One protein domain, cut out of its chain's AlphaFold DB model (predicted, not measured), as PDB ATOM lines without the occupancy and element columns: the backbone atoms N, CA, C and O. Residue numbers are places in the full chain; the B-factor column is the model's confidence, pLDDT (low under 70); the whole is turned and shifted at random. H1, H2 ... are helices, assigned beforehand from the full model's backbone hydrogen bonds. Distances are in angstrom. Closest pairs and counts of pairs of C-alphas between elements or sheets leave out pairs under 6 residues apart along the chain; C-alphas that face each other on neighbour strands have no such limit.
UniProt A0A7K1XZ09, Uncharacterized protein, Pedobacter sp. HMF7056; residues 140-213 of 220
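This is residues 140 to 213 of the 220 residues of an uncharacterized protein of Pedobacter sp. HMF7056 (UniProt A0A7K1XZ09). A long helix, H5, has three helices gathered on it: H4 folds back beside it as a hairpin, H2 packs on its side, and H3 lies across its last residues. Short H1 lies beyond H4, away from H5. The printed part, 74 residues with helices H1 to H5 and no named strand, is all helix and compact, radius of gyration of the C-alphas 11.7 A, spans 32 by 29 by 16 A.

Start at H1, residues 143 to 146, close but not clearly touching H4, residues 180 to 191 (closest C-alphas Tyr 144 and Leu 191, 7.3 A). H2, residues 159 to 166, touches H5, residues 196 to 211, with Leu 161 and Val 203 closest, C-alphas 5.4 A apart, at a shallow tilt of 27 degrees, the same way. H3, residues 169 to 177, touches H5 about perpendicular, at 85 degrees; C-alphas 171 and 211, the closest, are 4.9 A apart. The hairpin H4 and H5 touches closest at C-alphas 190 and 202, 5.7 A, a shallow tilt of 31 degrees, opposite ways. In H2 to H5 every O i to N i+4 pair is within hydrogen-bond range; H1 is too short for one.

Find C-alpha 143 at (1.953, -2.660, 49.268), where H1 begins. H4 spans 16.1 A; H5 runs 23.0 A to C-alpha 211 at (9.125, -17.818, 27.281).

C-alphas 141 and 212, the farthest apart, are 33.4 A apart. The printed part has no cut, the H1 to H2 link is long, and no printed residue is under 70.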
ATOM      1  N   PRO A 140       9.331   0.087  50.354       93.25
ATOM      2  CA  PRO A 140       9.195  -0.365  51.741       93.25
ATOM      3  C   PRO A 140       8.006   0.257  52.486       93.25
ATOM      4  O   PRO A 140       7.671  -0.194  53.576       93.25
ATOM      5  N   LYS A 141       7.403   1.319  51.939       93.06
ATOM      6  CA  LYS A 141       6.342   2.115  52.572       93.06
ATOM      7  C   LYS A 141       4.951   1.815  52.005       93.06
ATOM      8  O   LYS A 141       3.977   2.390  52.480       93.06
ATOM      9  N   ASN A 142       4.851   0.973  50.976       93.75
ATOM     10  CA  ASN A 142       3.598   0.657  50.293       93.75
ATOM     11  C   ASN A 142       3.428  -0.857  50.082       93.75
ATOM     12  O   ASN A 142       4.295  -1.658  50.436       93.75
ATOM     13  N   ASP A 143       2.315  -1.251  49.464       93.75
ATOM     14  CA  ASP A 143       1.953  -2.660  49.268       93.75
ATOM     15  C   ASP A 143       2.966  -3.456  48.428       93.75
ATOM     16  O   ASP A 143       2.960  -4.689  48.461       93.75
ATOM     17  N   TYR A 144       3.853  -2.795  47.676       95.75
ATOM     18  CA  TYR A 144       4.878  -3.486  46.895       95.75
ATOM     19  C   TYR A 144       5.953  -4.103  47.788       95.75
ATOM     20  O   TYR A 144       6.563  -5.094  47.384       95.75
ATOM     21  N   GLY A 145       6.155  -3.577  49.001       95.56
ATOM     22  CA  GLY A 145       7.071  -4.138  49.996       95.56
ATOM     23  C   GLY A 145       6.734  -5.581  50.383       95.56
ATOM     24  O   GLY A 145       7.636  -6.350  50.702       95.56
ATOM     25  N   ASN A 146       5.472  -6.003  50.229       96.50
ATOM     26  CA  ASN A 146       5.050  -7.395  50.438       96.50
ATOM     27  C   ASN A 146       5.637  -8.373  49.400       96.50
ATOM     28  O   ASN A 146       5.645  -9.584  49.612       96.50
ATOM     29  N   TYR A 147       6.108  -7.853  48.263       97.38
ATOM     30  CA  TYR A 147       6.612  -8.630  47.128       97.38
ATOM     31  C   TYR A 147       8.081  -8.339  46.811       97.38
ATOM     32  O   TYR A 147       8.739  -9.137  46.141       97.38
ATOM     33  N   ILE A 148       8.594  -7.185  47.240       97.56
ATOM     34  CA  ILE A 148       9.918  -6.683  46.884       97.56
ATOM     35  C   ILE A 148      10.670  -6.330  48.162       97.56
ATOM     36  O   ILE A 148      10.541  -5.229  48.697       97.56
ATOM     37  N   ASP A 149      11.525  -7.247  48.601       96.25
ATOM     38  CA  ASP A 149      12.448  -7.003  49.700       96.25
ATOM     39  C   ASP A 149      13.753  -6.427  49.141       96.25
ATOM     40  O   ASP A 149      14.600  -7.135  48.584       96.25
ATOM     41  N   LEU A 150      13.902  -5.108  49.259       94.56
ATOM     42  CA  LEU A 150      15.098  -4.402  48.800       94.56
ATOM     43  C   LEU A 150      16.327  -4.698  49.669       94.56
ATOM     44  O   LEU A 150      17.438  -4.702  49.137       94.56
ATOM     45  N   ALA A 151      16.140  -4.931  50.972       93.50
ATOM     46  CA  ALA A 151      17.231  -5.123  51.923       93.50
ATOM     47  C   ALA A 151      17.901  -6.485  51.713       93.50
ATOM     48  O   ALA A 151      19.123  -6.565  51.600       93.50
ATOM     49  N   ASN A 152      17.095  -7.536  51.556       95.88
ATOM     50  CA  ASN A 152      17.576  -8.898  51.322       95.88
ATOM     51  C   ASN A 152      17.681  -9.255  49.832       95.88
ATOM     52  O   ASN A 152      18.134 -10.343  49.479       95.88
ATOM     53  N   ARG A 153      17.279  -8.340  48.941       96.50
ATOM     54  CA  ARG A 153      17.260  -8.528  47.482       96.50
ATOM     55  C   ARG A 153      16.438  -9.753  47.058       96.50
ATOM     56  O   ARG A 153      16.834 -10.500  46.159       96.50
ATOM     57  N   VAL A 154      15.272  -9.936  47.679       96.12
ATOM     58  CA  VAL A 154      14.334 -11.036  47.398       96.12
ATOM     59  C   VAL A 154      13.108 -10.500  46.658       96.12
ATOM     60  O   VAL A 154      12.585  -9.438  46.986       96.12
ATOM     61  N   ILE A 155      12.657 -11.236  45.639       97.62
ATOM     62  CA  ILE A 155      11.435 -10.934  44.885       97.62
ATOM     63  C   ILE A 155      10.476 -12.113  45.006       97.62
ATOM     64  O   ILE A 155      10.797 -13.220  44.568       97.62
ATOM     65  N   THR A 156       9.285 -11.843  45.528       96.94
ATOM     66  CA  THR A 156       8.181 -12.795  45.639       96.94
ATOM     67  C   THR A 156       7.115 -12.409  44.613       96.94
ATOM     68  O   THR A 156       6.510 -11.346  44.745       96.94
ATOM     69  N   PRO A 157       6.871 -13.209  43.558       96.06
ATOM     70  CA  PRO A 157       5.834 -12.887  42.583       96.06
ATOM     71  C   PRO A 157       4.442 -12.927  43.240       96.06
ATOM     72  O   PRO A 157       4.192 -13.807  44.069       96.06
ATOM     73  N   PRO A 158       3.516 -12.018  42.876       97.56
ATOM     74  CA  PRO A 158       2.144 -12.084  43.363       97.56
ATOM     75  C   PRO A 158       1.450 -13.364  42.883       97.56
ATOM     76  O   PRO A 158       1.859 -13.965  41.889       97.56
ATOM     77  N   ALA A 159       0.409 -13.790  43.603       97.31
ATOM     78  CA  ALA A 159      -0.210 -15.107  43.432       97.31
ATOM     79  C   ALA A 159      -0.666 -15.393  41.991       97.31
ATOM     80  O   ALA A 159      -0.459 -16.490  41.484       97.31
ATOM     81  N   ASP A 160      -1.226 -14.392  41.317       96.88
ATOM     82  CA  ASP A 160      -1.671 -14.474  39.928       96.88
ATOM     83  C   ASP A 160      -0.508 -14.646  38.941       96.88
ATOM     84  O   ASP A 160      -0.558 -15.510  38.065       96.88
ATOM     85  N   LEU A 161       0.575 -13.879  39.110       97.50
ATOM     86  CA  LEU A 161       1.786 -14.055  38.309       97.50
ATOM     87  C   LEU A 161       2.425 -15.420  38.571       97.50
ATOM     88  O   LEU A 161       2.803 -16.109  37.628       97.50
ATOM     89  N   LYS A 162       2.522 -15.826  39.840       97.44
ATOM     90  CA  LYS A 162       3.067 -17.129  40.228       97.44
ATOM     91  C   LYS A 162       2.286 -18.265  39.561       97.44
ATOM     92  O   LYS A 162       2.903 -19.077  38.879       97.44
ATOM     93  N   ALA A 163       0.957 -18.266  39.667       96.88
ATOM     94  CA  ALA A 163       0.102 -19.281  39.055       96.88
ATOM     95  C   ALA A 163       0.268 -19.339  37.524       96.88
ATOM     96  O   ALA A 163       0.377 -20.418  36.942       96.88
ATOM     97  N   ALA A 164       0.361 -18.181  36.860       96.31
ATOM     98  CA  ALA A 164       0.581 -18.123  35.415       96.31
ATOM     99  C   ALA A 164       1.949 -18.684  34.983       96.31
ATOM    100  O   ALA A 164       2.059 -19.268  33.902       96.31
ATOM    101  N   LEU A 165       2.989 -18.506  35.806       96.12
ATOM    102  CA  LEU A 165       4.323 -19.055  35.552       96.12
ATOM    103  C   LEU A 165       4.411 -20.545  35.885       96.12
ATOM    104  O   LEU A 165       5.057 -21.285  35.150       96.12
ATOM    105  N   GLU A 166       3.737 -21.011  36.933       94.31
ATOM    106  CA  GLU A 166       3.674 -22.437  37.281       94.31
ATOM    107  C   GLU A 166       3.003 -23.266  36.177       94.31
ATOM    108  O   GLU A 166       3.458 -24.369  35.879       94.31
ATOM    109  N   GLY A 167       2.014 -22.701  35.474       93.69
ATOM    110  CA  GLY A 167       1.443 -23.310  34.265       93.69
ATOM    111  C   GLY A 167       2.402 -23.385  33.064       93.69
ATOM    112  O   GLY A 167       2.075 -24.009  32.056       93.69
ATOM    113  N   LYS A 168       3.581 -22.749  33.139       96.00
ATOM    114  CA  LYS A 168       4.601 -22.676  32.078       96.00
ATOM    115  C   LYS A 168       6.006 -22.863  32.680       96.00
ATOM    116  O   LYS A 168       6.748 -21.885  32.806       96.00
ATOM    117  N   PRO A 169       6.431 -24.101  33.006       94.62
ATOM    118  CA  PRO A 169       7.662 -24.359  33.764       94.62
ATOM    119  C   PRO A 169       8.929 -23.694  33.200       94.62
ATOM    120  O   PRO A 169       9.738 -23.168  33.961       94.62
ATOM    121  N   SER A 170       9.083 -23.636  31.873       95.62
ATOM    122  CA  SER A 170      10.208 -22.940  31.229       95.62
ATOM    123  C   SER A 170      10.219 -21.434  31.515       95.62
ATOM    124  O   SER A 170      11.283 -20.861  31.734       95.62
ATOM    125  N   ALA A 171       9.046 -20.793  31.570       95.88
ATOM    126  CA  ALA A 171       8.915 -19.381  31.928       95.88
ATOM    127  C   ALA A 171       9.283 -19.145  33.398       95.88
ATOM    128  O   ALA A 171       9.988 -18.187  33.711       95.88
ATOM    129  N   MET A 172       8.836 -20.038  34.291       96.50
ATOM    130  CA  MET A 172       9.156 -19.977  35.719       96.50
ATOM    131  C   MET A 172      10.658 -20.132  35.966       96.50
ATOM    132  O   MET A 172      11.252 -19.311  36.665       96.50
ATOM    133  N   ALA A 173      11.293 -21.126  35.341       96.81
ATOM    134  CA  ALA A 173      12.735 -21.336  35.438       96.81
ATOM    135  C   ALA A 173      13.521 -20.126  34.908       96.81
ATOM    136  O   ALA A 173      14.478 -19.672  35.539       96.81
ATOM    137  N   PHE A 174      13.087 -19.549  33.781       97.62
ATOM    138  CA  PHE A 174      13.710 -18.343  33.241       97.62
ATOM    139  C   PHE A 174      13.573 -17.158  34.207       97.62
ATOM    140  O   PHE A 174      14.572 -16.516  34.527       97.62
ATOM    141  N   PHE A 175      12.372 -16.918  34.746       97.31
ATOM    142  CA  PHE A 175      12.130 -15.874  35.745       97.31
ATOM    143  C   PHE A 175      12.999 -16.052  36.994       97.31
ATOM    144  O   PHE A 175      13.602 -15.090  37.462       97.31
ATOM    145  N   GLN A 176      13.118 -17.273  37.520       95.81
ATOM    146  CA  GLN A 176      13.951 -17.577  38.688       95.81
ATOM    147  C   GLN A 176      15.443 -17.303  38.452       95.81
ATOM    148  O   GLN A 176      16.129 -16.898  39.391       95.81
ATOM    149  N   ASN A 177      15.926 -17.432  37.217       96.94
ATOM    150  CA  ASN A 177      17.311 -17.133  36.849       96.94
ATOM    151  C   ASN A 177      17.570 -15.649  36.534       96.94
ATOM    152  O   ASN A 177      18.722 -15.245  36.363       96.94
ATOM    153  N   LEU A 178      16.531 -14.809  36.464       97.19
ATOM    154  CA  LEU A 178      16.712 -13.372  36.274       97.19
ATOM    155  C   LEU A 178      17.397 -12.719  37.484       97.19
ATOM    156  O   LEU A 178      17.232 -13.127  38.638       97.19
ATOM    157  N   SER A 179      18.134 -11.639  37.214       97.19
ATOM    158  CA  SER A 179      18.694 -10.784  38.259       97.19
ATOM    159  C   SER A 179      17.587 -10.169  39.117       97.19
ATOM    160  O   SER A 179      16.450 -10.008  38.666       97.19
ATOM    161  N   PHE A 180      17.934  -9.759  40.339       96.81
ATOM    162  CA  PHE A 180      17.022  -9.041  41.234       96.81
ATOM    163  C   PHE A 180      16.296  -7.888  40.525       96.81
ATOM    164  O   PHE A 180      15.072  -7.810  40.574       96.81
ATOM    165  N   THR A 181      17.043  -7.042  39.809       95.25
ATOM    166  CA  THR A 181      16.486  -5.906  39.066       95.25
ATOM    167  C   THR A 181      15.480  -6.368  38.016       95.25
ATOM    168  O   THR A 181      14.371  -5.857  37.976       95.25
ATOM    169  N   ASN A 182      15.805  -7.381  37.215       97.06
ATOM    170  CA  ASN A 182      14.909  -7.859  36.160       97.06
ATOM    171  C   ASN A 182      13.637  -8.520  36.715       97.06
ATOM    172  O   ASN A 182      12.544  -8.275  36.208       97.06
ATOM    173  N   LYS A 183      13.750  -9.299  37.800       97.56
ATOM    174  CA  LYS A 183      12.583  -9.843  38.515       97.56
ATOM    175  C   LYS A 183      11.697  -8.726  39.060       97.56
ATOM    176  O   LYS A 183      10.478  -8.773  38.889       97.56
ATOM    177  N   LYS A 184      12.316  -7.715  39.680       97.19
ATOM    178  CA  LYS A 184      11.636  -6.530  40.205       97.19
ATOM    179  C   LYS A 184      10.819  -5.844  39.112       97.19
ATOM    180  O   LYS A 184       9.653  -5.574  39.350       97.19
ATOM    181  N   GLU A 185      11.386  -5.628  37.924       97.00
ATOM    182  CA  GLU A 185      10.697  -4.973  36.798       97.00
ATOM    183  C   GLU A 185       9.434  -5.723  36.343       97.00
ATOM    184  O   GLU A 185       8.400  -5.105  36.103       97.00
ATOM    185  N   TYR A 186       9.467  -7.057  36.268       97.69
ATOM    186  CA  TYR A 186       8.263  -7.843  35.959       97.69
ATOM    187  C   TYR A 186       7.192  -7.721  37.048       97.69
ATOM    188  O   TYR A 186       6.017  -7.506  36.744       97.69
ATOM    189  N   VAL A 187       7.589  -7.826  38.319       97.56
ATOM    190  CA  VAL A 187       6.655  -7.725  39.447       97.56
ATOM    191  C   VAL A 187       6.054  -6.322  39.536       97.56
ATOM    192  O   VAL A 187       4.834  -6.194  39.595       97.56
ATOM    193  N   THR A 188       6.855  -5.259  39.457       96.44
ATOM    194  CA  THR A 188       6.350  -3.875  39.471       96.44
ATOM    195  C   THR A 188       5.471  -3.577  38.257       96.44
ATOM    196  O   THR A 188       4.486  -2.840  38.374       96.44
ATOM    197  N   TRP A 189       5.757  -4.170  37.094       97.00
ATOM    198  CA  TRP A 189       4.897  -4.039  35.922       97.00
ATOM    199  C   TRP A 189       3.509  -4.632  36.167       97.00
ATOM    200  O   TRP A 189       2.515  -3.974  35.863       97.00
ATOM    201  N   VAL A 190       3.406  -5.813  36.777       97.31
ATOM    202  CA  VAL A 190       2.107  -6.398  37.148       97.31
ATOM    203  C   VAL A 190       1.426  -5.584  38.255       97.31
ATOM    204  O   VAL A 190       0.268  -5.201  38.097       97.31
ATOM    205  N   LEU A 191       2.141  -5.257  39.336       96.06
ATOM    206  CA  LEU A 191       1.579  -4.552  40.497       96.06
ATOM    207  C   LEU A 191       1.087  -3.133  40.168       96.06
ATOM    208  O   LEU A 191       0.077  -2.698  40.708       96.06
ATOM    209  N   SER A 192       1.736  -2.434  39.232       94.00
ATOM    210  CA  SER A 192       1.332  -1.078  38.819       94.00
ATOM    211  C   SER A 192       0.039  -1.014  37.999       94.00
ATOM    212  O   SER A 192      -0.422   0.080  37.657       94.00
ATOM    213  N   ALA A 193      -0.557  -2.154  37.638       94.94
ATOM    214  CA  ALA A 193      -1.840  -2.182  36.953       94.94
ATOM    215  C   ALA A 193      -2.989  -1.929  37.940       94.94
ATOM    216  O   ALA A 193      -3.391  -2.819  38.681       94.94
ATOM    217  N   LYS A 194      -3.554  -0.716  37.901       91.31
ATOM    218  CA  LYS A 194      -4.691  -0.320  38.755       91.31
ATOM    219  C   LYS A 194      -6.026  -0.951  38.350       91.31
ATOM    220  O   LYS A 194      -6.945  -1.001  39.154       91.31
ATOM    221  N   GLN A 195      -6.150  -1.378  37.094       95.94
ATOM    222  CA  GLN A 195      -7.345  -2.043  36.572       95.94
ATOM    223  C   GLN A 195      -7.095  -3.544  36.469       95.94
ATOM    224  O   GLN A 195      -6.089  -3.962  35.892       95.94
ATOM    225  N   GLU A 196      -8.047  -4.343  36.943       94.88
ATOM    226  CA  GLU A 196      -7.961  -5.808  36.958       94.88
ATOM    227  C   GLU A 196      -7.704  -6.397  35.565       94.88
ATOM    228  O   GLU A 196      -6.786  -7.195  35.389       94.88
ATOM    229  N   LYS A 197      -8.412  -5.909  34.536       96.56
ATOM    230  CA  LYS A 197      -8.180  -6.320  33.142       96.56
ATOM    231  C   LYS A 197      -6.732  -6.085  32.701       96.56
ATOM    232  O   LYS A 197      -6.100  -6.966  32.133       96.56
ATOM    233  N   THR A 198      -6.182  -4.904  32.999       96.88
ATOM    234  CA  THR A 198      -4.782  -4.591  32.666       96.88
ATOM    235  C   THR A 198      -3.816  -5.490  33.433       96.88
ATOM    236  O   THR A 198      -2.778  -5.870  32.892       96.88
ATOM    237  N   ARG A 199      -4.139  -5.839  34.681       97.81
ATOM    238  CA  ARG A 199      -3.325  -6.740  35.495       97.81
ATOM    239  C   ARG A 199      -3.286  -8.140  34.884       97.81
ATOM    240  O   ARG A 199      -2.192  -8.644  34.641       97.81
ATOM    241  N   ALA A 200      -4.444  -8.702  34.542       97.38
ATOM    242  CA  ALA A 200      -4.549  -9.994  33.863       97.38
ATOM    243  C   ALA A 200      -3.778 -10.011  32.530       97.38
ATOM    244  O   ALA A 200      -2.985 -10.921  32.282       97.38
ATOM    245  N   ASP A 201      -3.918  -8.963  31.710       97.75
ATOM    246  CA  ASP A 201      -3.180  -8.834  30.447       97.75
ATOM    247  C   ASP A 201      -1.655  -8.821  30.667       97.75
ATOM    248  O   ASP A 201      -0.903  -9.454  29.922       97.75
ATOM    249  N   ARG A 202      -1.169  -8.103  31.691       97.94
ATOM    250  CA  ARG A 202       0.265  -8.039  32.027       97.94
ATOM    251  C   ARG A 202       0.788  -9.352  32.595       97.94
ATOM    252  O   ARG A 202       1.918  -9.711  32.277       97.94
ATOM    253  N   VAL A 203      -0.002 -10.081  33.379       98.00
ATOM    254  CA  VAL A 203       0.354 -11.428  33.858       98.00
ATOM    255  C   VAL A 203       0.551 -12.375  32.673       98.00
ATOM    256  O   VAL A 203       1.615 -12.982  32.542       98.00
ATOM    257  N   THR A 204      -0.412 -12.419  31.749       97.12
ATOM    258  CA  THR A 204      -0.325 -13.248  30.535       97.12
ATOM    259  C   THR A 204       0.896 -12.883  29.693       97.12
ATOM    260  O   THR A 204       1.714 -13.752  29.377       97.12
ATOM    261  N   LYS A 205       1.089 -11.586  29.416       97.44
ATOM    262  CA  LYS A 205       2.240 -11.092  28.645       97.44
ATOM    263  C   LYS A 205       3.573 -11.325  29.342       97.44
ATOM    264  O   LYS A 205       4.578 -11.518  28.664       97.44
ATOM    265  N   SER A 206       3.611 -11.300  30.673       97.56
ATOM    266  CA  SER A 206       4.834 -11.602  31.423       97.56
ATOM    267  C   SER A 206       5.286 -13.023  31.121       97.56
ATOM    268  O   SER A 206       6.433 -13.228  30.737       97.56
ATOM    269  N   ALA A 207       4.369 -13.991  31.190       96.00
ATOM    270  CA  ALA A 207       4.685 -15.377  30.876       96.00
ATOM    271  C   ALA A 207       5.137 -15.563  29.413       96.00
ATOM    272  O   ALA A 207       6.113 -16.264  29.164       96.00
ATOM    273  N   GLU A 208       4.478 -14.914  28.448       96.56
ATOM    274  CA  GLU A 208       4.880 -14.949  27.030       96.56
ATOM    275  C   GLU A 208       6.280 -14.366  26.801       96.56
ATOM    276  O   GLU A 208       7.109 -14.968  26.119       96.56
ATOM    277  N   LYS A 209       6.577 -13.212  27.408       97.62
ATOM    278  CA  LYS A 209       7.884 -12.555  27.295       97.62
ATOM    279  C   LYS A 209       9.002 -13.383  27.920       97.62
ATOM    280  O   LYS A 209      10.075 -13.494  27.332       97.62
ATOM    281  N   LEU A 210       8.745 -13.995  29.072       97.38
ATOM    282  CA  LEU A 210       9.699 -14.886  29.731       97.38
ATOM    283  C   LEU A 210       9.966 -16.143  28.891       97.38
ATOM    284  O   LEU A 210      11.121 -16.541  28.765       97.38
ATOM    285  N   LEU A 211       8.942 -16.721  28.246       96.44
ATOM    286  CA  LEU A 211       9.125 -17.818  27.281       96.44
ATOM    287  C   LEU A 211       9.955 -17.393  26.064       96.44
ATOM    288  O   LEU A 211      10.770 -18.168  25.575       96.44
ATOM    289  N   ALA A 212       9.792 -16.152  25.611       96.50
ATOM    290  CA  ALA A 212      10.601 -15.555  24.552       96.50
ATOM    291  C   ALA A 212      12.006 -15.102  25.016       96.50
ATOM    292  O   ALA A 212      12.712 -14.434  24.259       96.50
ATOM    293  N   GLY A 213      12.418 -15.419  26.250       95.94
ATOM    294  CA  GLY A 213      13.747 -15.103  26.781       95.94
ATOM    295  C   GLY A 213      13.989 -13.616  27.059       95.94
ATOM    296  O   GLY A 213      15.140 -13.187  27.166       95.94
TER     297      GLY A 213